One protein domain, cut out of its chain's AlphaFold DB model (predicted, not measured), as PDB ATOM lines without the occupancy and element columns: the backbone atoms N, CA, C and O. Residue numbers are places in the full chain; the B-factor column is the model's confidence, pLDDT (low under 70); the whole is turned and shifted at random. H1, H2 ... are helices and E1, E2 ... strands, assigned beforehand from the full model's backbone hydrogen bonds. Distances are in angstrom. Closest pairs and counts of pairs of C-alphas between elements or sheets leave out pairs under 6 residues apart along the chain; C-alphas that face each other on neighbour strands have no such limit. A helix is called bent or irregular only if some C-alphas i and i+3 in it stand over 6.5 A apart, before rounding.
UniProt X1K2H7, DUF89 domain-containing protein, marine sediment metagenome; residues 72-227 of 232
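This is residues 72 to 227 of the 232 residues of the protein "DUF89 domain-containing protein" of marine sediment metagenome (UniProt X1K2H7). A small parallel sheet, E1 E2 E3, has H6 and H7 over one face, and H6 lies in the middle between the sheet and a cover of H2 and the bent helix H1, which also reaches H7. H4 packs on H1, while H3, H5 and H8 touch no other helix. The printed part has 156 residues with eight named helices and three named strands, in the order H1 H2 H3 H4 H5 E1 H6 E2 H7 E3 H8, and is mostly helix. It is compact, with a radius of gyration of the C-alphas of 15.1 A, and rounded, spanning 38 by 37 by 30 A.

Find C-alpha 72 at (-13.087, -16.409, -15.505), where H1, residues 72 to 93, begins. By its hydrogen bonds it was assigned as one helix, but it is bent: C-alphas 83 and 86 are 7.3 A apart, and its arms are H1a, residues 72 to 83, 16.7 A, and H1b, residues 86 to 93. Next come H2, residues 98 to 109, 16.6 A; H3, 118 to 122; H4, 126 to 132; and H5, 143 to 152, 15.2 A. Then read E1, 155 to 159; H6, 165 to 178, 20.5 A; E2, 182 to 187, 16.5 A; H7, 198 to 203; E3, 211 to 214; and H8, 224 to 227, ending at C-alpha 227 at (-39.160, -4.987, -19.989).

Start at H1, the hub. H1a touches H6, closest at the C-alphas of Ala 81 and Val 167, 6.1 A, and H7, at those of Asn 78 and Glu 203, 7.2 A. H1b and H2 form a helical hairpin, closest at the C-alphas of Val 92 and Lys 98, 5.2 A. H1b only just touches H4, with 3 pairs of C-alphas within 8 A, closest Leu 88 and Ile 130, 7.0 A. H2 touches H6 at a shallow tilt of 15 degrees, opposite ways, closest at the C-alphas of Gly 109 and Glu 165, 4.4 A. H6 and H7 are on the same face of the sheet, two layers; H6 runs along the strands at a height over the sheet of 10.1 A, and H7 stands up from it. E1, H6, E2 and E2, H7, E3 are strand-helix-strand units, parallel neighbours joined through a helix, with right-handed crossovers. Look at N 158 and O 184, 2.8 A, and N 187 and O 213, 2.9 A, both within hydrogen-bond range. Every O i to N i+4 pair is within range in H1a, H1b, H2, H3, H4 and H7, but 5 of 6 in H5 and 8 of 10 in H6; H8 is too short for one.

The C-alphas farthest apart, of Lys 119 and Asp 152, are 42.9 A apart. The printed part has no cut and no long link. Confidence is under 70 at residue 112, residues 114 to 122 and residues 223 to 227.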
ATOM      1  N   ASP A  72     -13.765 -15.110 -15.398       93.25
ATOM      2  CA  ASP A  72     -13.087 -16.409 -15.505       93.25
ATOM      3  C   ASP A  72     -13.839 -17.528 -14.781       93.25
ATOM      4  O   ASP A  72     -13.840 -18.679 -15.227       93.25
ATOM      5  N   LEU A  73     -14.503 -17.193 -13.673       91.94
ATOM      6  CA  LEU A  73     -15.277 -18.143 -12.890       91.94
ATOM      7  C   LEU A  73     -16.534 -18.580 -13.651       91.94
ATOM      8  O   LEU A  73     -16.788 -19.780 -13.731       91.94
ATOM      9  N   LYS A  74     -17.260 -17.640 -14.273       94.81
ATOM     10  CA  LYS A  74     -18.430 -17.929 -15.118       94.81
ATOM     11  C   LYS A  74     -18.074 -18.921 -16.226       94.81
ATOM     12  O   LYS A  74     -18.640 -20.011 -16.272       94.81
ATOM     13  N   ARG A  75     -17.031 -18.630 -17.011       94.94
ATOM     14  CA  ARG A  75     -16.561 -19.515 -18.095       94.94
ATOM     15  C   ARG A  75     -16.125 -20.888 -17.596       94.94
ATOM     16  O   ARG A  75     -16.418 -21.907 -18.218       94.94
ATOM     17  N   LYS A  76     -15.431 -20.948 -16.454       92.75
ATOM     18  CA  LYS A  76     -15.051 -22.226 -15.835       92.75
ATOM     19  C   LYS A  76     -16.287 -23.092 -15.573       92.75
ATOM     20  O   LYS A  76     -16.272 -24.271 -15.918       92.75
ATOM     21  N   TYR A  77     -17.332 -22.535 -14.968       91.94
ATOM     22  CA  TYR A  77     -18.525 -23.306 -14.617       91.94
ATOM     23  C   TYR A  77     -19.463 -23.560 -15.798       91.94
ATOM     24  O   TYR A  77     -20.039 -24.643 -15.841       91.94
ATOM     25  N   ASN A  78     -19.537 -22.665 -16.792       95.62
ATOM     26  CA  ASN A  78     -20.177 -22.961 -18.079       95.62
ATOM     27  C   ASN A  78     -19.565 -24.225 -18.699       95.62
ATOM     28  O   ASN A  78     -20.285 -25.161 -19.031       95.62
ATOM     29  N   ARG A  79     -18.230 -24.307 -18.776       94.75
ATOM     30  CA  ARG A  79     -17.525 -25.473 -19.338       94.75
ATOM     31  C   ARG A  79     -17.757 -26.749 -18.538       94.75
ATOM     32  O   ARG A  79     -18.091 -27.770 -19.122       94.75
ATOM     33  N   LEU A  80     -17.650 -26.685 -17.209       91.81
ATOM     34  CA  LEU A  80     -17.936 -27.842 -16.352       91.81
ATOM     35  C   LEU A  80     -19.384 -28.331 -16.510       91.81
ATOM     36  O   LEU A  80     -19.629 -29.538 -16.514       91.81
ATOM     37  N   ALA A  81     -20.341 -27.414 -16.661       93.19
ATOM     38  CA  ALA A  81     -21.732 -27.761 -16.917       93.19
ATOM     39  C   ALA A  81     -21.932 -28.336 -18.335       93.19
ATOM     40  O   ALA A  81     -22.675 -29.300 -18.512       93.19
ATOM     41  N   LEU A  82     -21.223 -27.821 -19.345       95.69
ATOM     42  CA  LEU A  82     -21.235 -28.362 -20.710       95.69
ATOM     43  C   LEU A  82     -20.649 -29.778 -20.781       95.69
ATOM     44  O   LEU A  82     -21.199 -30.622 -21.488       95.69
ATOM     45  N   ASP A  83     -19.610 -30.086 -20.000       94.00
ATOM     46  CA  ASP A  83     -19.017 -31.431 -19.939       94.00
ATOM     47  C   ASP A  83     -20.026 -32.495 -19.473       94.00
ATOM     48  O   ASP A  83     -19.970 -33.661 -19.883       94.00
ATOM     49  N   ILE A  84     -20.976 -32.110 -18.616       93.12
ATOM     50  CA  ILE A  84     -22.016 -33.012 -18.108       93.12
ATOM     51  C   ILE A  84     -23.339 -32.915 -18.866       93.12
ATOM     52  O   ILE A  84     -24.187 -33.793 -18.694       93.12
ATOM     53  N   TYR A  85     -23.518 -31.905 -19.718       96.00
ATOM     54  CA  TYR A  85     -24.749 -31.673 -20.471       96.00
ATOM     55  C   TYR A  85     -25.262 -32.933 -21.199       96.00
ATOM     56  O   TYR A  85     -26.428 -33.287 -21.000       96.00
ATOM     57  N   PRO A  86     -24.426 -33.728 -21.908       96.75
ATOM     58  CA  PRO A  86     -24.892 -34.964 -22.545       96.75
ATOM     59  C   PRO A  86     -25.455 -36.005 -21.564       96.75
ATOM     60  O   PRO A  86     -26.281 -36.837 -21.937       96.75
ATOM     61  N   LYS A  87     -24.998 -36.009 -20.304       95.62
ATOM     62  CA  LYS A  87     -25.542 -36.893 -19.261       95.62
ATOM     63  C   LYS A  87     -26.897 -36.388 -18.769       95.62
ATOM     64  O   LYS A  87     -27.787 -37.207 -18.562       95.62
ATOM     65  N   LEU A  88     -27.062 -35.072 -18.621       96.12
ATOM     66  CA  LEU A  88     -28.341 -34.458 -18.251       96.12
ATOM     67  C   LEU A  88     -29.422 -34.783 -19.290       96.12
ATOM     68  O   LEU A  88     -30.512 -35.219 -18.920       96.12
ATOM     69  N   GLU A  89     -29.094 -34.684 -20.582       97.25
ATOM     70  CA  GLU A  89     -30.013 -35.069 -21.661       97.25
ATOM     71  C   GLU A  89     -30.416 -36.544 -21.577       97.25
ATOM     72  O   GLU A  89     -31.599 -36.869 -21.648       97.25
ATOM     73  N   LYS A  90     -29.457 -37.446 -21.326       96.88
ATOM     74  CA  LYS A  90     -29.746 -38.880 -21.151       96.88
ATOM     75  C   LYS A  90     -30.698 -39.153 -19.987       96.88
ATOM     76  O   LYS A  90     -31.549 -40.031 -20.103       96.88
ATOM     77  N   VAL A  91     -30.571 -38.424 -18.875       95.50
ATOM     78  CA  VAL A  91     -31.501 -38.555 -17.742       95.50
ATOM     79  C   VAL A  91     -32.913 -38.162 -18.164       95.50
ATOM     80  O   VAL A  91     -33.852 -38.917 -17.907       95.50
ATOM     81  N   VAL A  92     -33.069 -37.033 -18.858       97.81
ATOM     82  CA  VAL A  92     -34.371 -36.585 -19.375       97.81
ATOM     83  C   VAL A  92     -34.952 -37.593 -20.365       97.81
ATOM     84  O   VAL A  92     -36.123 -37.951 -20.260       97.81
ATOM     85  N   ASP A  93     -34.140 -38.121 -21.279       97.19
ATOM     86  CA  ASP A  93     -34.589 -39.092 -22.277       97.19
ATOM     87  C   ASP A  93     -34.967 -40.458 -21.690       97.19
ATOM     88  O   ASP A  93     -35.762 -41.178 -22.293       97.19
ATOM     89  N   SER A  94     -34.441 -40.801 -20.509       96.06
ATOM     90  CA  SER A  94     -34.711 -42.077 -19.834       96.06
ATOM     91  C   SER A  94     -36.083 -42.164 -19.159       96.06
ATOM     92  O   SER A  94     -36.492 -43.248 -18.741       96.06
ATOM     93  N   VAL A  95     -36.809 -41.047 -19.043       96.44
ATOM     94  CA  VAL A  95     -38.100 -40.998 -18.349       96.44
ATOM     95  C   VAL A  95     -39.258 -40.669 -19.285       96.44
ATOM     96  O   VAL A  95     -39.108 -40.030 -20.324       96.44
ATOM     97  N   LYS A  96     -40.468 -41.076 -18.886       95.88
ATOM     98  CA  LYS A  96     -41.691 -40.805 -19.655       95.88
ATOM     99  C   LYS A  96     -42.070 -39.320 -19.650       95.88
ATOM    100  O   LYS A  96     -42.479 -38.784 -20.673       95.88
ATOM    101  N   ASN A  97     -41.968 -38.660 -18.494       96.56
ATOM    102  CA  ASN A  97     -42.328 -37.250 -18.335       96.56
ATOM    103  C   ASN A  97     -41.083 -36.360 -18.481       96.56
ATOM    104  O   ASN A  97     -40.541 -35.866 -17.490       96.56
ATOM    105  N   LYS A  98     -40.621 -36.206 -19.727       98.00
ATOM    106  CA  LYS A  98     -39.380 -35.494 -20.066       98.00
ATOM    107  C   LYS A  98     -39.392 -34.035 -19.620       98.00
ATOM    108  O   LYS A  98     -38.450 -33.595 -18.972       98.00
ATOM    109  N   LEU A  99     -40.493 -33.325 -19.873       97.94
ATOM    110  CA  LEU A  99     -40.640 -31.916 -19.501       97.94
ATOM    111  C   LEU A  99     -40.486 -31.697 -17.987       97.94
ATOM    112  O   LEU A  99     -39.787 -30.778 -17.571       97.94
ATOM    113  N   TYR A 100     -41.085 -32.561 -17.160       97.69
ATOM    114  CA  TYR A 100     -40.934 -32.476 -15.703       97.69
ATOM    115  C   TYR A 100     -39.498 -32.739 -15.258       97.69
ATOM    116  O   TYR A 100     -38.959 -32.003 -14.438       97.69
ATOM    117  N   MET A 101     -38.854 -33.766 -15.818       97.88
ATOM    118  CA  MET A 101     -37.463 -34.064 -15.481       97.88
ATOM    119  C   MET A 101     -36.527 -32.937 -15.904       97.88
ATOM    120  O   MET A 101     -35.642 -32.566 -15.144       97.88
ATOM    121  N   ALA A 102     -36.749 -32.349 -17.075       98.06
ATOM    122  CA  ALA A 102     -35.971 -31.216 -17.541       98.06
ATOM    123  C   ALA A 102     -36.179 -29.975 -16.652       98.06
ATOM    124  O   ALA A 102     -35.208 -29.290 -16.345       98.06
ATOM    125  N   ALA A 103     -37.391 -29.743 -16.131       97.12
ATOM    126  CA  ALA A 103     -37.620 -28.709 -15.119       97.12
ATOM    127  C   ALA A 103     -36.819 -28.979 -13.830       97.12
ATOM    128  O   ALA A 103     -36.199 -28.068 -13.288       97.12
ATOM    129  N   LYS A 104     -36.759 -30.234 -13.361       96.00
ATOM    130  CA  LYS A 104     -35.907 -30.610 -12.216       96.00
ATOM    131  C   LYS A 104     -34.420 -30.406 -12.508       96.00
ATOM    132  O   LYS A 104     -33.697 -29.976 -11.616       96.00
ATOM    133  N   VAL A 105     -33.971 -30.685 -13.735       96.62
ATOM    134  CA  VAL A 105     -32.596 -30.401 -14.178       96.62
ATOM    135  C   VAL A 105     -32.299 -28.905 -14.080       96.62
ATOM    136  O   VAL A 105     -31.304 -28.558 -13.455       96.62
ATOM    137  N   ALA A 106     -33.163 -28.036 -14.617       96.62
ATOM    138  CA  ALA A 106     -32.994 -26.584 -14.513       96.62
ATOM    139  C   ALA A 106     -32.893 -26.130 -13.044       96.62
ATOM    140  O   ALA A 106     -31.910 -25.509 -12.656       96.62
ATOM    141  N   ILE A 107     -33.825 -26.568 -12.185       94.31
ATOM    142  CA  ILE A 107     -33.822 -26.240 -10.746       94.31
ATOM    143  C   ILE A 107     -32.530 -26.711 -10.056       94.31
ATOM    144  O   ILE A 107     -31.990 -26.011  -9.200       94.31
ATOM    145  N   ALA A 108     -32.028 -27.896 -10.406       92.38
ATOM    146  CA  ALA A 108     -30.794 -28.431  -9.842       92.38
ATOM    147  C   ALA A 108     -29.544 -27.648 -10.279       92.38
ATOM    148  O   ALA A 108     -28.532 -27.712  -9.584       92.38
ATOM    149  N   GLY A 109     -29.603 -26.909 -11.393       89.75
ATOM    150  CA  GLY A 109     -28.521 -26.044 -11.868       89.75
ATOM    151  C   GLY A 109     -28.238 -24.861 -10.941       89.75
ATOM    152  O   GLY A 109     -27.079 -24.480 -10.786       89.75
ATOM    153  N   ASN A 110     -29.254 -24.358 -10.231       84.94
ATOM    154  CA  ASN A 110     -29.140 -23.209  -9.323       84.94
ATOM    155  C   ASN A 110     -28.246 -23.467  -8.083       84.94
ATOM    156  O   ASN A 110     -27.994 -22.590  -7.264       84.94
ATOM    157  N   VAL A 111     -27.711 -24.681  -7.909       77.12
ATOM    158  CA  VAL A 111     -26.651 -24.926  -6.911       77.12
ATOM    159  C   VAL A 111     -25.330 -24.223  -7.267       77.12
ATOM    160  O   VAL A 111     -24.425 -24.152  -6.431       77.12
ATOM    161  N   ILE A 112     -25.205 -23.717  -8.496       67.06
ATOM    162  CA  ILE A 112     -24.055 -22.978  -9.023       67.06
ATOM    163  C   ILE A 112     -24.252 -21.466  -8.764       67.06
ATOM    164  O   ILE A 112     -24.327 -20.665  -9.688       67.06
ATOM    165  N   ASP A 113     -24.326 -21.068  -7.489       71.31
ATOM    166  CA  ASP A 113     -24.448 -19.661  -7.054       71.31
ATOM    167  C   ASP A 113     -23.137 -19.185  -6.392       71.31
ATOM    168  O   ASP A 113     -22.753 -19.639  -5.303       71.31
ATOM    169  N   PHE A 114     -22.424 -18.259  -7.050       62.22
ATOM    170  CA  PHE A 114     -21.155 -17.709  -6.544       62.22
ATOM    171  C   PHE A 114     -21.338 -16.516  -5.591       62.22
ATOM    172  O   PHE A 114     -20.373 -16.119  -4.925       62.22
ATOM    173  N   GLY A 115     -22.536 -15.936  -5.506       57.41
ATOM    174  CA  GLY A 115     -22.854 -14.815  -4.627       57.41
ATOM    175  C   GLY A 115     -22.838 -15.212  -3.151       57.41
ATOM    176  O   GLY A 115     -22.303 -14.487  -2.308       57.41
ATOM    177  N   ILE A 116     -23.357 -16.396  -2.813       60.56
ATOM    178  CA  ILE A 116     -23.572 -16.785  -1.409       60.56
ATOM    179  C   ILE A 116     -22.366 -17.519  -0.793       60.56
ATOM    180  O   ILE A 116     -21.968 -17.213   0.346       60.56
ATOM    181  N   ASP A 117     -21.778 -18.496  -1.496       64.25
ATOM    182  CA  ASP A 117     -20.707 -19.334  -0.936       64.25
ATOM    183  C   ASP A 117     -19.798 -20.007  -1.982       64.25
ATOM    184  O   ASP A 117     -19.957 -21.176  -2.331       64.25
ATOM    185  N   ILE A 118     -18.742 -19.299  -2.392       63.91
ATOM    186  CA  ILE A 118     -17.710 -19.792  -3.325       63.91
ATOM    187  C   ILE A 118     -17.094 -21.138  -2.884       63.91
ATOM    188  O   ILE A 118     -16.667 -21.930  -3.728       63.91
ATOM    189  N   LYS A 119     -17.020 -21.431  -1.574       64.44
ATOM    190  CA  LYS A 119     -16.416 -22.688  -1.100       64.44
ATOM    191  C   LYS A 119     -17.274 -23.892  -1.458       64.44
ATOM    192  O   LYS A 119     -16.716 -24.894  -1.894       64.44
ATOM    193  N   LYS A 120     -18.599 -23.782  -1.309       65.12
ATOM    194  CA  LYS A 120     -19.537 -24.848  -1.700       65.12
ATOM    195  C   LYS A 120     -19.419 -25.157  -3.181       65.12
ATOM    196  O   LYS A 120     -19.397 -26.320  -3.571       65.12
ATOM    197  N   VAL A 121     -19.259 -24.106  -3.974       64.69
ATOM    198  CA  VAL A 121     -19.174 -24.219  -5.421       64.69
ATOM    199  C   VAL A 121     -17.902 -24.966  -5.850       64.69
ATOM    200  O   VAL A 121     -17.963 -25.883  -6.663       64.69
ATOM    201  N   ASN A 122     -16.759 -24.689  -5.217       68.44
ATOM    202  CA  ASN A 122     -15.517 -25.427  -5.486       68.44
ATOM    203  C   ASN A 122     -15.565 -26.915  -5.088       68.44
ATOM    204  O   ASN A 122     -14.682 -27.673  -5.483       68.44
ATOM    205  N   THR A 123     -16.567 -27.330  -4.310       72.00
ATOM    206  CA  THR A 123     -16.792 -28.723  -3.890       72.00
ATOM    207  C   THR A 123     -17.972 -29.383  -4.608       72.00
ATOM    208  O   THR A 123     -18.423 -30.442  -4.175       72.00
ATOM    209  N   LEU A 124     -18.505 -28.763  -5.669       74.25
ATOM    210  CA  LEU A 124     -19.634 -29.315  -6.416       74.25
ATOM    211  C   LEU A 124     -19.278 -30.666  -7.040       74.25
ATOM    212  O   LEU A 124     -18.322 -30.791  -7.803       74.25
ATOM    213  N   ASP A 125     -20.109 -31.662  -6.741       81.75
ATOM    214  CA  ASP A 125     -20.068 -32.975  -7.370       81.75
ATOM    215  C   ASP A 125     -21.239 -33.104  -8.346       81.75
ATOM    216  O   ASP A 125     -22.374 -33.418  -7.981       81.75
ATOM    217  N   PHE A 126     -20.942 -32.867  -9.619       80.31
ATOM    218  CA  PHE A 126     -21.918 -32.982 -10.691       80.31
ATOM    219  C   PHE A 126     -22.471 -34.400 -10.874       80.31
ATOM    220  O   PHE A 126     -23.616 -34.555 -11.296       80.31
ATOM    221  N   ASN A 127     -21.706 -35.447 -10.544       83.06
ATOM    222  CA  ASN A 127     -22.229 -36.811 -10.623       83.06
ATOM    223  C   ASN A 127     -23.266 -37.045  -9.526       83.06
ATOM    224  O   ASN A 127     -24.290 -37.672  -9.792       83.06
ATOM    225  N   LYS A 128     -23.034 -36.500  -8.327       85.25
ATOM    226  CA  LYS A 128     -24.021 -36.538  -7.248       85.25
ATOM    227  C   LYS A 128     -25.302 -35.799  -7.630       85.25
ATOM    228  O   LYS A 128     -26.379 -36.358  -7.463       85.25
ATOM    229  N   ILE A 129     -25.192 -34.604  -8.224       85.56
ATOM    230  CA  ILE A 129     -26.360 -33.863  -8.737       85.56
ATOM    231  C   ILE A 129     -27.181 -34.762  -9.668       85.56
ATOM    232  O   ILE A 129     -28.376 -34.935  -9.455       85.56
ATOM    233  N   ILE A 130     -26.529 -35.397 -10.647       87.06
ATOM    234  CA  ILE A 130     -27.181 -36.293 -11.613       87.06
ATOM    235  C   ILE A 130     -27.876 -37.480 -10.930       87.06
ATOM    236  O   ILE A 130     -28.995 -37.827 -11.309       87.06
ATOM    237  N   GLN A 131     -27.230 -38.107  -9.944       86.94
ATOM    238  CA  GLN A 131     -27.795 -39.237  -9.195       86.94
ATOM    239  C   GLN A 131     -29.036 -38.829  -8.394       86.94
ATOM    240  O   GLN A 131     -30.013 -39.578  -8.339       86.94
ATOM    241  N   ASP A 132     -29.017 -37.627  -7.823       88.44
ATOM    242  CA  ASP A 132     -30.084 -37.133  -6.959       88.44
ATOM    243  C   ASP A 132     -31.285 -36.581  -7.754       88.44
ATOM    244  O   ASP A 132     -32.390 -36.530  -7.213       88.44
ATOM    245  N   LEU A 133     -31.133 -36.238  -9.045       90.44
ATOM    246  CA  LEU A 133     -32.184 -35.620  -9.883       90.44
ATOM    247  C   LEU A 133     -33.540 -36.334  -9.808       90.44
ATOM    248  O   LEU A 133     -34.582 -35.692  -9.654       90.44
ATOM    249  N   GLN A 134     -33.555 -37.666  -9.906       85.75
ATOM    250  CA  GLN A 134     -34.810 -38.420  -9.901       85.75
ATOM    251  C   GLN A 134     -35.539 -38.300  -8.559       85.75
ATOM    252  O   GLN A 134     -36.749 -38.075  -8.541       85.75
ATOM    253  N   ASN A 135     -34.792 -38.336  -7.456       88.69
ATOM    254  CA  ASN A 135     -35.329 -38.329  -6.095       88.69
ATOM    255  C   ASN A 135     -35.368 -36.935  -5.460       88.69
ATOM    256  O   ASN A 135     -35.847 -36.802  -4.337       88.69
ATOM    257  N   MET A 136     -34.894 -35.900  -6.162       88.38
ATOM    258  CA  MET A 136     -34.883 -34.523  -5.678       88.38
ATOM    259  C   MET A 136     -36.308 -34.092  -5.296       88.38
ATOM    260  O   MET A 136     -37.166 -34.029  -6.187       88.38
ATOM    261  N   PRO A 137     -36.584 -33.818  -4.008       87.50
ATOM    262  CA  PRO A 137     -37.902 -33.395  -3.571       87.50
ATOM    263  C   PRO A 137     -38.110 -31.914  -3.896       87.50
ATOM    264  O   PRO A 137     -37.222 -31.089  -3.680       87.50
ATOM    265  N   LEU A 138     -39.305 -31.567  -4.367       91.25
ATOM    266  CA  LEU A 138     -39.736 -30.177  -4.481       91.25
ATOM    267  C   LEU A 138     -40.614 -29.854  -3.273       91.25
ATOM    268  O   LEU A 138     -41.669 -30.458  -3.093       91.25
ATOM    269  N   ALA A 139     -40.178 -28.907  -2.439       93.19
ATOM    270  CA  ALA A 139     -40.947 -28.482  -1.264       93.19
ATOM    271  C   ALA A 139     -42.328 -27.929  -1.654       93.19
ATOM    272  O   ALA A 139     -43.309 -28.116  -0.938       93.19
ATOM    273  N   VAL A 140     -42.399 -27.273  -2.815       94.38
ATOM    274  CA  VAL A 140     -43.638 -26.857  -3.469       94.38
ATOM    275  C   VAL A 140     -43.575 -27.323  -4.917       94.38
ATOM    276  O   VAL A 140     -42.805 -26.783  -5.709       94.38
ATOM    277  N   ASP A 141     -44.393 -28.312  -5.265       95.25
ATOM    278  CA  ASP A 141     -44.498 -28.825  -6.629       95.25
ATOM    279  C   ASP A 141     -45.804 -28.358  -7.285       95.25
ATOM    280  O   ASP A 141     -46.887 -28.872  -7.007       95.25
ATOM    281  N   ASN A 142     -45.704 -27.347  -8.148       96.19
ATOM    282  CA  ASN A 142     -46.821 -26.853  -8.955       96.19
ATOM    283  C   ASN A 142     -46.705 -27.290 -10.428       96.19
ATOM    284  O   ASN A 142     -47.271 -26.626 -11.301       96.19
ATOM    285  N   TYR A 143     -45.995 -28.384 -10.729       96.31
ATOM    286  CA  TYR A 143     -45.770 -28.819 -12.110       96.31
ATOM    287  C   TYR A 143     -47.068 -29.023 -12.897       96.31
ATOM    288  O   TYR A 143     -47.149 -28.596 -14.043       96.31
ATOM    289  N   ASP A 144     -48.110 -29.606 -12.299       96.75
ATOM    290  CA  ASP A 144     -49.381 -29.800 -13.007       96.75
ATOM    291  C   ASP A 144     -50.043 -28.472 -13.398       96.75
ATOM    292  O   ASP A 144     -50.582 -28.362 -14.500       96.75
ATOM    293  N   LYS A 145     -49.946 -27.438 -12.548       96.50
ATOM    294  CA  LYS A 145     -50.447 -26.091 -12.873       96.50
ATOM    295  C   LYS A 145     -49.632 -25.454 -13.994       96.50
ATOM    296  O   LYS A 145     -50.211 -24.855 -14.895       96.50
ATOM    297  N   PHE A 146     -48.308 -25.607 -13.948       96.00
ATOM    298  CA  PHE A 146     -47.413 -25.161 -15.014       96.00
ATOM    299  C   PHE A 146     -47.717 -25.873 -16.341       96.00
ATOM    300  O   PHE A 146     -47.834 -25.232 -17.380       96.00
ATOM    301  N   ARG A 147     -47.904 -27.197 -16.321       96.31
ATOM    302  CA  ARG A 147     -48.246 -27.980 -17.512       96.31
ATOM    303  C   ARG A 147     -49.587 -27.547 -18.098       96.31
ATOM    304  O   ARG A 147     -49.719 -27.512 -19.318       96.31
ATOM    305  N   GLU A 148     -50.573 -27.243 -17.254       96.50
ATOM    306  CA  GLU A 148     -51.875 -26.766 -17.721       96.50
ATOM    307  C   GLU A 148     -51.762 -25.396 -18.395       96.50
ATOM    308  O   GLU A 148     -52.206 -25.251 -19.530       96.50
ATOM    309  N   SER A 149     -51.091 -24.424 -17.764       95.12
ATOM    310  CA  SER A 149     -50.895 -23.097 -18.369       95.12
ATOM    311  C   SER A 149     -50.072 -23.151 -19.661       95.12
ATOM    312  O   SER A 149     -50.253 -22.326 -20.561       95.12
ATOM    313  N   LEU A 150     -49.193 -24.147 -19.789       95.69
ATOM    314  CA  LEU A 150     -48.386 -24.368 -20.981       95.69
ATOM    315  C   LEU A 150     -49.215 -24.813 -22.197       95.69
ATOM    316  O   LEU A 150     -48.772 -24.590 -23.323       95.69
ATOM    317  N   LYS A 151     -50.396 -25.426 -22.025       93.50
ATOM    318  CA  LYS A 151     -51.229 -25.876 -23.159       93.50
ATOM    319  C   LYS A 151     -51.649 -24.713 -24.053       93.50
ATOM    320  O   LYS A 151     -51.449 -24.785 -25.263       93.50
ATOM    321  N   ASP A 152     -52.121 -23.633 -23.438       92.00
ATOM    322  CA  ASP A 152     -52.633 -22.452 -24.142       92.00
ATOM    323  C   ASP A 152     -51.532 -21.430 -24.474       92.00
ATOM    324  O   ASP A 152     -51.725 -20.517 -25.277       92.00
ATOM    325  N   SER A 153     -50.346 -21.582 -23.877       93.25
ATOM    326  CA  SER A 153     -49.222 -20.665 -24.073       93.25
ATOM    327  C   SER A 153     -48.387 -21.054 -25.291       93.25
ATOM    328  O   SER A 153     -47.872 -22.170 -25.374       93.25
ATOM    329  N   ILE A 154     -48.197 -20.119 -26.226       93.50
ATOM    330  CA  ILE A 154     -47.288 -20.286 -27.377       93.50
ATOM    331  C   ILE A 154     -45.969 -19.554 -27.133       93.50
ATOM    332  O   ILE A 154     -44.905 -20.108 -27.391       93.50
ATOM    333  N   ASN A 155     -46.034 -18.321 -26.634       96.19
ATOM    334  CA  ASN A 155     -44.860 -17.497 -26.366       96.19
ATOM    335  C   ASN A 155     -44.454 -17.641 -24.900       96.19
ATOM    336  O   ASN A 155     -45.293 -17.498 -24.011       96.19
ATOM    337  N   ILE A 156     -43.176 -17.907 -24.658       96.50
ATOM    338  CA  ILE A 156     -42.615 -18.097 -23.323       96.50
ATOM    339  C   ILE A 156     -41.437 -17.149 -23.168       96.50
ATOM    340  O   ILE A 156     -40.498 -17.192 -23.957       96.50
ATOM    341  N   LEU A 157     -41.476 -16.315 -22.134       95.56
ATOM    342  CA  LEU A 157     -40.308 -15.569 -21.690       95.56
ATOM    343  C   LEU A 157     -39.579 -16.411 -20.642       95.56
ATOM    344  O   LEU A 157     -40.149 -16.703 -19.591       95.56
ATOM    345  N   TYR A 158     -38.348 -16.810 -20.940       96.62
ATOM    346  CA  TYR A 158     -37.486 -17.539 -20.021       96.62
ATOM    347  C   TYR A 158     -36.470 -16.583 -19.420       96.62
ATOM    348  O   TYR A 158     -35.669 -15.989 -20.136       96.62
ATOM    349  N   ILE A 159     -36.510 -16.436 -18.105       95.06
ATOM    350  CA  ILE A 159     -35.632 -15.539 -17.370       95.06
ATOM    351  C   ILE A 159     -34.494 -16.362 -16.774       95.06
ATOM    352  O   ILE A 159     -34.763 -17.215 -15.933       95.06
ATOM    353  N   THR A 160     -33.255 -16.125 -17.207       94.12
ATOM    354  CA  THR A 160     -32.082 -16.793 -16.621       94.12
ATOM    355  C   THR A 160     -31.652 -16.119 -15.329       94.12
ATOM    356  O   THR A 160     -31.880 -14.921 -15.149       94.12
ATOM    357  N   ASP A 161     -30.942 -16.875 -14.497       92.94
ATOM    358  CA  ASP A 161     -30.225 -16.349 -13.339       92.94
ATOM    359  C   ASP A 161     -28.714 -16.422 -13.593       92.94
ATOM    360  O   ASP A 161     -28.149 -15.472 -14.133       92.94
ATOM    361  N   ASN A 162     -28.071 -17.567 -13.340       95.00
ATOM    362  CA  ASN A 162     -26.612 -17.670 -13.265       95.00
ATOM    363  C   ASN A 162     -25.919 -18.278 -14.501       95.00
ATOM    364  O   ASN A 162     -26.437 -19.152 -15.199       95.00
ATOM    365  N   ALA A 163     -24.660 -17.893 -14.715       95.25
ATOM    366  CA  ALA A 163     -23.722 -18.662 -15.524       95.25
ATOM    367  C   ALA A 163     -23.430 -20.024 -14.865       95.25
ATOM    368  O   ALA A 163     -23.399 -20.168 -13.643       95.25
ATOM    369  N   GLY A 164     -23.218 -21.050 -15.683       94.06
ATOM    370  CA  GLY A 164     -23.202 -22.458 -15.296       94.06
ATOM    371  C   GLY A 164     -24.612 -23.048 -15.264       94.06
ATOM    372  O   GLY A 164     -24.874 -24.016 -15.977       94.06
ATOM    373  N   GLU A 165     -25.531 -22.437 -14.508       95.81
ATOM    374  CA  GLU A 165     -26.954 -22.819 -14.462       95.81
ATOM    375  C   GLU A 165     -27.621 -22.725 -15.840       95.81
ATOM    376  O   GLU A 165     -28.355 -23.632 -16.224       95.81
ATOM    377  N   ILE A 166     -27.274 -21.712 -16.640       97.50
ATOM    378  CA  ILE A 166     -27.800 -21.524 -18.001       97.50
ATOM    379  C   ILE A 166     -27.630 -22.760 -18.918       97.50
ATOM    380  O   ILE A 166     -28.415 -22.990 -19.841       97.50
ATOM    381  N   VAL A 167     -26.642 -23.624 -18.652       97.56
ATOM    382  CA  VAL A 167     -26.455 -24.891 -19.383       97.56
ATOM    383  C   VAL A 167     -27.469 -25.962 -18.948       97.56
ATOM    384  O   VAL A 167     -27.878 -26.798 -19.755       97.56
ATOM    385  N   PHE A 168     -27.913 -25.933 -17.692       97.62
ATOM    386  CA  PHE A 168     -29.016 -26.758 -17.196       97.62
ATOM    387  C   PHE A 168     -30.351 -26.238 -17.735       97.62
ATOM    388  O   PHE A 168     -31.163 -27.035 -18.211       97.62
ATOM    389  N   ASP A 169     -30.541 -24.916 -17.764       98.19
ATOM    390  CA  ASP A 169     -31.707 -24.280 -18.387       98.19
ATOM    391  C   ASP A 169     -31.864 -24.695 -19.849       98.19
ATOM    392  O   ASP A 169     -32.973 -24.990 -20.298       98.19
ATOM    393  N   LYS A 170     -30.754 -24.816 -20.591       98.38
ATOM    394  CA  LYS A 170     -30.765 -25.313 -21.974       98.38
ATOM    395  C   LYS A 170     -31.481 -26.653 -22.120       98.38
ATOM    396  O   LYS A 170     -32.172 -26.860 -23.118       98.38
ATOM    397  N   VAL A 171     -31.345 -27.562 -21.152       98.31
ATOM    398  CA  VAL A 171     -32.035 -28.864 -21.175       98.31
ATOM    399  C   VAL A 171     -33.550 -28.662 -21.126       98.31
ATOM    400  O   VAL A 171     -34.281 -29.276 -21.902       98.31
ATOM    401  N   PHE A 172     -34.031 -27.763 -20.269       98.50
ATOM    402  CA  PHE A 172     -35.456 -27.472 -20.139       98.50
ATOM    403  C   PHE A 172     -36.016 -26.682 -21.322       98.50
ATOM    404  O   PHE A 172     -37.056 -27.050 -21.874       98.50
ATOM    405  N   ILE A 173     -35.292 -25.663 -21.783       98.56
ATOM    406  CA  ILE A 173     -35.647 -24.871 -22.964       98.56
ATOM    407  C   ILE A 173     -35.775 -25.772 -24.196       98.56
ATOM    408  O   ILE A 173     -36.726 -25.627 -24.964       98.56
ATOM    409  N   LYS A 174     -34.887 -26.758 -24.364       98.38
ATOM    410  CA  LYS A 174     -34.963 -27.724 -25.467       98.38
ATOM    411  C   LYS A 174     -36.254 -28.548 -25.437       98.38
ATOM    412  O   LYS A 174     -36.840 -28.777 -26.494       98.38
ATOM    413  N   GLU A 175     -36.734 -28.958 -24.261       98.38
ATOM    414  CA  GLU A 175     -38.027 -29.648 -24.139       98.38
ATOM    415  C   GLU A 175     -39.214 -28.721 -24.438       98.38
ATOM    416  O   GLU A 175     -40.182 -29.163 -25.051       98.38
ATOM    417  N   LEU A 176     -39.137 -27.434 -24.084       98.25
ATOM    418  CA  LEU A 176     -40.161 -26.452 -24.466       98.25
ATOM    419  C   LEU A 176     -40.208 -26.247 -25.985       98.25
ATOM    420  O   LEU A 176     -41.289 -26.258 -26.571       98.25
ATOM    421  N   VAL A 177     -39.052 -26.119 -26.638       97.81
ATOM    422  CA  VAL A 177     -38.965 -25.964 -28.100       97.81
ATOM    423  C   VAL A 177     -39.513 -27.197 -28.828       97.81
ATOM    424  O   VAL A 177     -40.244 -27.046 -29.801       97.81
ATOM    425  N   LYS A 178     -39.254 -28.417 -28.330       96.94
ATOM    426  CA  LYS A 178     -39.845 -29.663 -28.869       96.94
ATOM    427  C   LYS A 178     -41.377 -29.717 -28.769       96.94
ATOM    428  O   LYS A 178     -41.992 -30.525 -29.456       96.94
ATOM    429  N   LEU A 179     -41.980 -28.897 -27.908       96.25
ATOM    430  CA  LEU A 179     -43.432 -28.731 -27.771       96.25
ATOM    431  C   LEU A 179     -43.964 -27.542 -28.593       96.25
ATOM    432  O   LEU A 179     -45.016 -26.989 -28.260       96.25
ATOM    433  N   ASP A 180     -43.215 -27.117 -29.617       96.06
ATOM    434  CA  ASP A 180     -43.527 -25.999 -30.516       96.06
ATOM    435  C   ASP A 180     -43.727 -24.653 -29.794       96.06
ATOM    436  O   ASP A 180     -44.459 -23.768 -30.251       96.06
ATOM    437  N   LYS A 181     -43.071 -24.474 -28.639       97.19
ATOM    438  CA  LYS A 181     -43.112 -23.219 -27.880       97.19
ATOM    439  C   LYS A 181     -42.083 -22.229 -28.411       97.19
ATOM    440  O   LYS A 181     -40.921 -22.564 -28.628       97.19
ATOM    441  N   LYS A 182     -42.502 -20.972 -28.558       97.25
ATOM    442  CA  LYS A 182     -41.643 -19.844 -28.927       97.25
ATOM    443  C   LYS A 182     -41.015 -19.262 -27.670       97.25
ATOM    444  O   LYS A 182     -41.603 -18.402 -27.014       97.25
ATOM    445  N   VAL A 183     -39.840 -19.767 -27.324       98.06
ATOM    446  CA  VAL A 183     -39.091 -19.308 -26.156       98.06
ATOM    447  C   VAL A 183     -38.240 -18.089 -26.528       98.06
ATOM    448  O   VAL A 183     -37.560 -18.081 -27.553       98.06
ATOM    449  N   VAL A 184     -38.285 -17.061 -25.684       97.75
ATOM    450  CA  VAL A 184     -37.367 -15.919 -25.687       97.75
ATOM    451  C   VAL A 184     -36.594 -15.957 -24.379       97.75
ATOM    452  O   VAL A 184     -37.197 -15.893 -23.312       97.75
ATOM    453  N   LEU A 185     -35.276 -16.079 -24.463       97.44
ATOM    454  CA  LEU A 185     -34.383 -16.114 -23.312       97.44
ATOM    455  C   LEU A 185     -33.960 -14.699 -22.925       97.44
ATOM    456  O   LEU A 185     -33.583 -13.923 -23.799       97.44
ATOM    457  N   THR A 186     -33.978 -14.369 -21.638       95.50
ATOM    458  CA  THR A 186     -33.479 -13.086 -21.134       95.50
ATOM    459  C   THR A 186     -32.197 -13.281 -20.350       95.50
ATOM    460  O   THR A 186     -32.208 -14.072 -19.414       95.50
ATOM    461  N   VAL A 187     -31.170 -12.498 -20.658       95.50
ATOM    462  CA  VAL A 187     -29.887 -12.445 -19.939       95.50
ATOM    463  C   VAL A 187     -29.593 -11.017 -19.472       95.50
ATOM    464  O   VAL A 187     -30.260 -10.069 -19.892       95.50
ATOM    465  N   LYS A 188     -28.607 -10.823 -18.596       94.00
ATOM    466  CA  LYS A 188     -28.173  -9.484 -18.176       94.00
ATOM    467  C   LYS A 188     -27.462  -8.737 -19.295       94.00
ATOM    468  O   LYS A 188     -26.716  -9.337 -20.063       94.00
ATOM    469  N   SER A 189     -27.652  -7.417 -19.315       91.88
ATOM    470  CA  SER A 189     -26.929  -6.511 -20.222       91.88
ATOM    471  C   SER A 189     -25.480  -6.277 -19.815       91.88
ATOM    472  O   SER A 189     -24.639  -5.975 -20.651       91.88
ATOM    473  N   ASP A 190     -25.179  -6.378 -18.522       90.94
ATOM    474  CA  ASP A 190     -23.836  -6.165 -18.000       90.94
ATOM    475  C   ASP A 190     -23.558  -7.117 -16.830       90.94
ATOM    476  O   ASP A 190     -24.491  -7.506 -16.118       90.94
ATOM    477  N   PRO A 191     -22.277  -7.446 -16.579       92.06
ATOM    478  CA  PRO A 191     -21.879  -8.319 -15.484       92.06
ATOM    479  C   PRO A 191     -22.331  -7.815 -14.110       92.06
ATOM    480  O   PRO A 191     -22.024  -6.693 -13.684       92.06
ATOM    481  N   ILE A 192     -23.021  -8.694 -13.390       91.19
ATOM    482  CA  ILE A 192     -23.420  -8.518 -12.000       91.19
ATOM    483  C   ILE A 192     -23.363  -9.886 -11.319       91.19
ATOM    484  O   ILE A 192     -23.986 -10.834 -11.776       91.19
ATOM    485  N   ILE A 193     -22.543 -10.003 -10.273       90.25
ATOM    486  CA  ILE A 193     -22.221 -11.283  -9.619       90.25
ATOM    487  C   ILE A 193     -21.839 -12.340 -10.665       90.25
ATOM    488  O   ILE A 193     -20.846 -12.170 -11.369       90.25
ATOM    489  N   ASN A 194     -22.602 -13.419 -10.754       91.19
ATOM    490  CA  ASN A 194     -22.414 -14.504 -11.693       91.19
ATOM    491  C   ASN A 194     -23.613 -14.671 -12.614       91.19
ATOM    492  O   ASN A 194     -23.709 -15.709 -13.263       91.19
ATOM    493  N   ASP A 195     -24.478 -13.661 -12.692       94.19
ATOM    494  CA  ASP A 195     -25.647 -13.686 -13.547       94.19
ATOM    495  C   ASP A 195     -25.218 -13.856 -15.015       94.19
ATOM    496  O   ASP A 195     -24.202 -13.309 -15.475       94.19
ATOM    497  N   ALA A 196     -25.996 -14.643 -15.755       95.81
ATOM    498  CA  ALA A 196     -25.721 -14.948 -17.146       95.81
ATOM    499  C   ALA A 196     -25.888 -13.702 -18.025       95.81
ATOM    500  O   ALA A 196     -26.849 -12.938 -17.908       95.81
ATOM    501  N   THR A 197     -24.946 -13.530 -18.944       96.69
ATOM    502  CA  THR A 197     -24.910 -12.481 -19.970       96.69
ATOM    503  C   THR A 197     -25.067 -13.096 -21.361       96.69
ATOM    504  O   THR A 197     -25.138 -14.319 -21.506       96.69
ATOM    505  N   LEU A 198     -25.096 -12.268 -22.410       96.88
ATOM    506  CA  LEU A 198     -25.144 -12.761 -23.792       96.88
ATOM    507  C   LEU A 198     -23.986 -13.722 -24.104       96.88
ATOM    508  O   LEU A 198     -24.190 -14.740 -24.753       96.88
ATOM    509  N   GLU A 199     -22.794 -13.436 -23.586       97.12
ATOM    510  CA  GLU A 199     -21.605 -14.275 -23.765       97.12
ATOM    511  C   GLU A 199     -21.803 -15.680 -23.178       97.12
ATOM    512  O   GLU A 199     -21.401 -16.668 -23.789       97.12
ATOM    513  N   ASP A 200     -22.483 -15.778 -22.032       98.00
ATOM    514  CA  ASP A 200     -22.801 -17.052 -21.382       98.00
ATOM    515  C   ASP A 200     -23.864 -17.837 -22.173       98.00
ATOM    516  O   ASP A 200     -23.763 -19.058 -22.300       98.00
ATOM    517  N   ALA A 201     -24.857 -17.151 -22.755       98.19
ATOM    518  CA  ALA A 201     -25.858 -17.780 -23.621       98.19
ATOM    519  C   ALA A 201     -25.243 -18.335 -24.916       98.19
ATOM    520  O   ALA A 201     -25.610 -19.434 -25.339       98.19
ATOM    521  N   VAL A 202     -24.288 -17.610 -25.507       98.19
ATOM    522  CA  VAL A 202     -23.520 -18.062 -26.677       98.19
ATOM    523  C   VAL A 202     -22.623 -19.247 -26.312       98.19
ATOM    524  O   VAL A 202     -22.627 -20.258 -27.007       98.19
ATOM    525  N   GLU A 203     -21.891 -19.187 -25.192       97.69
ATOM    526  CA  GLU A 203     -21.058 -20.314 -24.738       97.69
ATOM    527  C   GLU A 203     -21.909 -21.566 -24.467       97.69
ATOM    528  O   GLU A 203     -21.512 -22.679 -24.817       97.69
ATOM    529  N   ALA A 204     -23.113 -21.394 -23.915       97.44
ATOM    530  CA  ALA A 204     -24.072 -22.476 -23.733       97.44
ATOM    531  C   ALA A 204     -24.714 -22.954 -25.051       97.44
ATOM    532  O   ALA A 204     -25.339 -24.017 -25.061       97.44
ATOM    533  N   GLY A 205     -24.577 -22.228 -26.165       97.56
ATOM    534  CA  GLY A 205     -25.209 -22.520 -27.456       97.56
ATOM    535  C   GLY A 205     -26.735 -22.431 -27.400       97.56
ATOM    536  O   GLY A 205     -27.427 -23.348 -27.853       97.56
ATOM    537  N   LEU A 206     -27.250 -21.406 -26.719       98.06
ATOM    538  CA  LEU A 206     -28.678 -21.090 -26.611       98.06
ATOM    539  C   LEU A 206     -29.131 -20.058 -27.645       98.06
ATOM    540  O   LEU A 206     -30.302 -20.057 -28.012       98.06
ATOM    541  N   ASP A 207     -28.218 -19.226 -28.132       97.19
ATOM    542  CA  ASP A 207     -28.430 -18.262 -29.214       97.19
ATOM    543  C   ASP A 207     -28.794 -18.932 -30.548       97.19
ATOM    544  O   ASP A 207     -29.617 -18.404 -31.296       97.19
ATOM    545  N   ASP A 208     -28.280 -20.138 -30.792       96.31
ATOM    546  CA  ASP A 208     -28.683 -20.981 -31.925       96.31
ATOM    547  C   ASP A 208     -30.055 -21.663 -31.727       96.31
ATOM    548  O   ASP A 208     -30.665 -22.140 -32.687       96.31
ATOM    549  N   LEU A 209     -30.541 -21.762 -30.482       97.31
ATOM    550  CA  LEU A 209     -31.763 -22.500 -30.137       97.31
ATOM    551  C   LEU A 209     -32.988 -21.587 -30.013       97.31
ATOM    552  O   LEU A 209     -34.092 -21.984 -30.385       97.31
ATOM    553  N   VAL A 210     -32.814 -20.393 -29.445       98.25
ATOM    554  CA  VAL A 210     -33.893 -19.454 -29.116       98.25
ATOM    555  C   VAL A 210     -33.441 -18.008 -29.293       98.25
ATOM    556  O   VAL A 210     -32.258 -17.691 -29.237       98.25
ATOM    557  N   ARG A 211     -34.399 -17.085 -29.440       97.69
ATOM    558  CA  ARG A 211     -34.088 -15.651 -29.421       97.69
ATOM    559  C   ARG A 211     -33.600 -15.260 -28.026       97.69
ATOM    560  O   ARG A 211     -34.339 -15.436 -27.059       97.69
ATOM    561  N   VAL A 212     -32.416 -14.661 -27.945       97.50
ATOM    562  CA  VAL A 212     -31.854 -14.102 -26.708       97.50
ATOM    563  C   VAL A 212     -32.052 -12.586 -26.698       97.50
ATOM    564  O   VAL A 212     -31.824 -11.915 -27.704       97.50
ATOM    565  N   ILE A 213     -32.513 -12.047 -25.573       94.88
ATOM    566  CA  ILE A 213     -32.645 -10.610 -25.326       94.88
ATOM    567  C   ILE A 213     -31.963 -10.243 -24.014       94.88
ATOM    568  O   ILE A 213     -31.862 -11.056 -23.098       94.88
ATOM    569  N   GLU A 214     -31.532  -8.997 -23.901       92.81
ATOM    570  CA  GLU A 214     -30.940  -8.486 -22.669       92.81
ATOM    571  C   GLU A 214     -31.990  -7.758 -21.815       92.81
ATOM    572  O   GLU A 214     -32.940  -7.169 -22.336       92.81
ATOM    573  N   THR A 215     -31.826  -7.771 -20.492       88.06
ATOM    574  CA  THR A 215     -32.751  -7.122 -19.543       88.06
ATOM    575  C   THR A 215     -32.691  -5.588 -19.570       88.06
ATOM    576  O   THR A 215     -33.544  -4.919 -18.975       88.06
ATOM    577  N   GLY A 216     -31.678  -5.013 -20.223       81.75
ATOM    578  CA  GLY A 216     -31.444  -3.573 -20.321       81.75
ATOM    579  C   GLY A 216     -30.884  -2.938 -19.046       81.75
ATOM    580  O   GLY A 216     -30.949  -1.716 -18.911       81.75
ATOM    581  N   ASN A 217     -30.408  -3.728 -18.078       75.00
ATOM    582  CA  ASN A 217     -29.825  -3.223 -16.833       75.00
ATOM    583  C   ASN A 217     -28.772  -4.176 -16.237       75.00
ATOM    584  O   ASN A 217     -28.681  -5.346 -16.612       75.00
ATOM    585  N   SER A 218     -28.003  -3.639 -15.287       78.19
ATOM    586  CA  SER A 218     -26.883  -4.290 -14.599       78.19
ATOM    587  C   SER A 218     -27.159  -4.506 -13.102       78.19
ATOM    588  O   SER A 218     -26.232  -4.476 -12.288       78.19
ATOM    589  N   ASN A 219     -28.433  -4.601 -12.725       83.19
ATOM    590  CA  ASN A 219     -28.887  -4.688 -11.339       83.19
ATOM    591  C   ASN A 219     -29.170  -6.144 -10.971       83.19
ATOM    592  O   ASN A 219     -29.537  -6.944 -11.838       83.19
ATOM    593  N   ILE A 220     -29.052  -6.485  -9.691       84.38
ATOM    594  CA  ILE A 220     -29.428  -7.809  -9.187       84.38
ATOM    595  C   ILE A 220     -30.940  -8.022  -9.360       84.38
ATOM    596  O   ILE A 220     -31.758  -7.140  -9.085       84.38
ATOM    597  N   GLY A 221     -31.323  -9.219  -9.816       80.56
ATOM    598  CA  GLY A 221     -32.720  -9.568 -10.096       80.56
ATOM    599  C   GLY A 221     -33.322  -8.819 -11.294       80.56
ATOM    600  O   GLY A 221     -32.616  -8.259 -12.128       80.56
ATOM    601  N   ILE A 222     -34.647  -8.831 -11.438       76.56
ATOM    602  CA  ILE A 222     -35.323  -8.196 -12.580       76.56
ATOM    603  C   ILE A 222     -36.335  -7.157 -12.125       76.56
ATOM    604  O   ILE A 222     -37.292  -7.452 -11.411       76.56
ATOM    605  N   ASN A 223     -36.169  -5.937 -12.636       69.38
ATOM    606  CA  ASN A 223     -37.200  -4.915 -12.577       69.38
ATOM    607  C   ASN A 223     -38.124  -5.035 -13.801       69.38
ATOM    608  O   ASN A 223     -37.830  -4.528 -14.886       69.38
ATOM    609  N   ILE A 224     -39.261  -5.708 -13.607       65.50
ATOM    610  CA  ILE A 224     -40.264  -5.994 -14.650       65.50
ATOM    611  C   ILE A 224     -40.783  -4.708 -15.326       65.50
ATOM    612  O   ILE A 224     -41.166  -4.739 -16.495       65.50
ATOM    613  N   GLY A 225     -40.736  -3.552 -14.647       61.94
ATOM    614  CA  GLY A 225     -41.147  -2.265 -15.218       61.94
ATOM    615  C   GLY A 225     -40.372  -1.860 -16.481       61.94
ATOM    616  O   GLY A 225     -40.929  -1.183 -17.346       61.94
ATOM    617  N   ASN A 226     -39.132  -2.333 -16.637       54.56
ATOM    618  CA  ASN A 226     -38.245  -1.961 -17.743       54.56
ATOM    619  C   ASN A 226     -38.384  -2.855 -18.992       54.56
ATOM    620  O   ASN A 226     -37.944  -2.468 -20.072       54.56
ATOM    621  N   PHE A 227     -39.054  -4.010 -18.892       54.91
ATOM    622  CA  PHE A 227     -39.160  -4.987 -19.989       54.91
ATOM    623  C   PHE A 227     -40.113  -4.577 -21.127       54.91
ATOM    624  O   PHE A 227     -40.065  -5.152 -22.215       54.91
TER     625      PHE A 227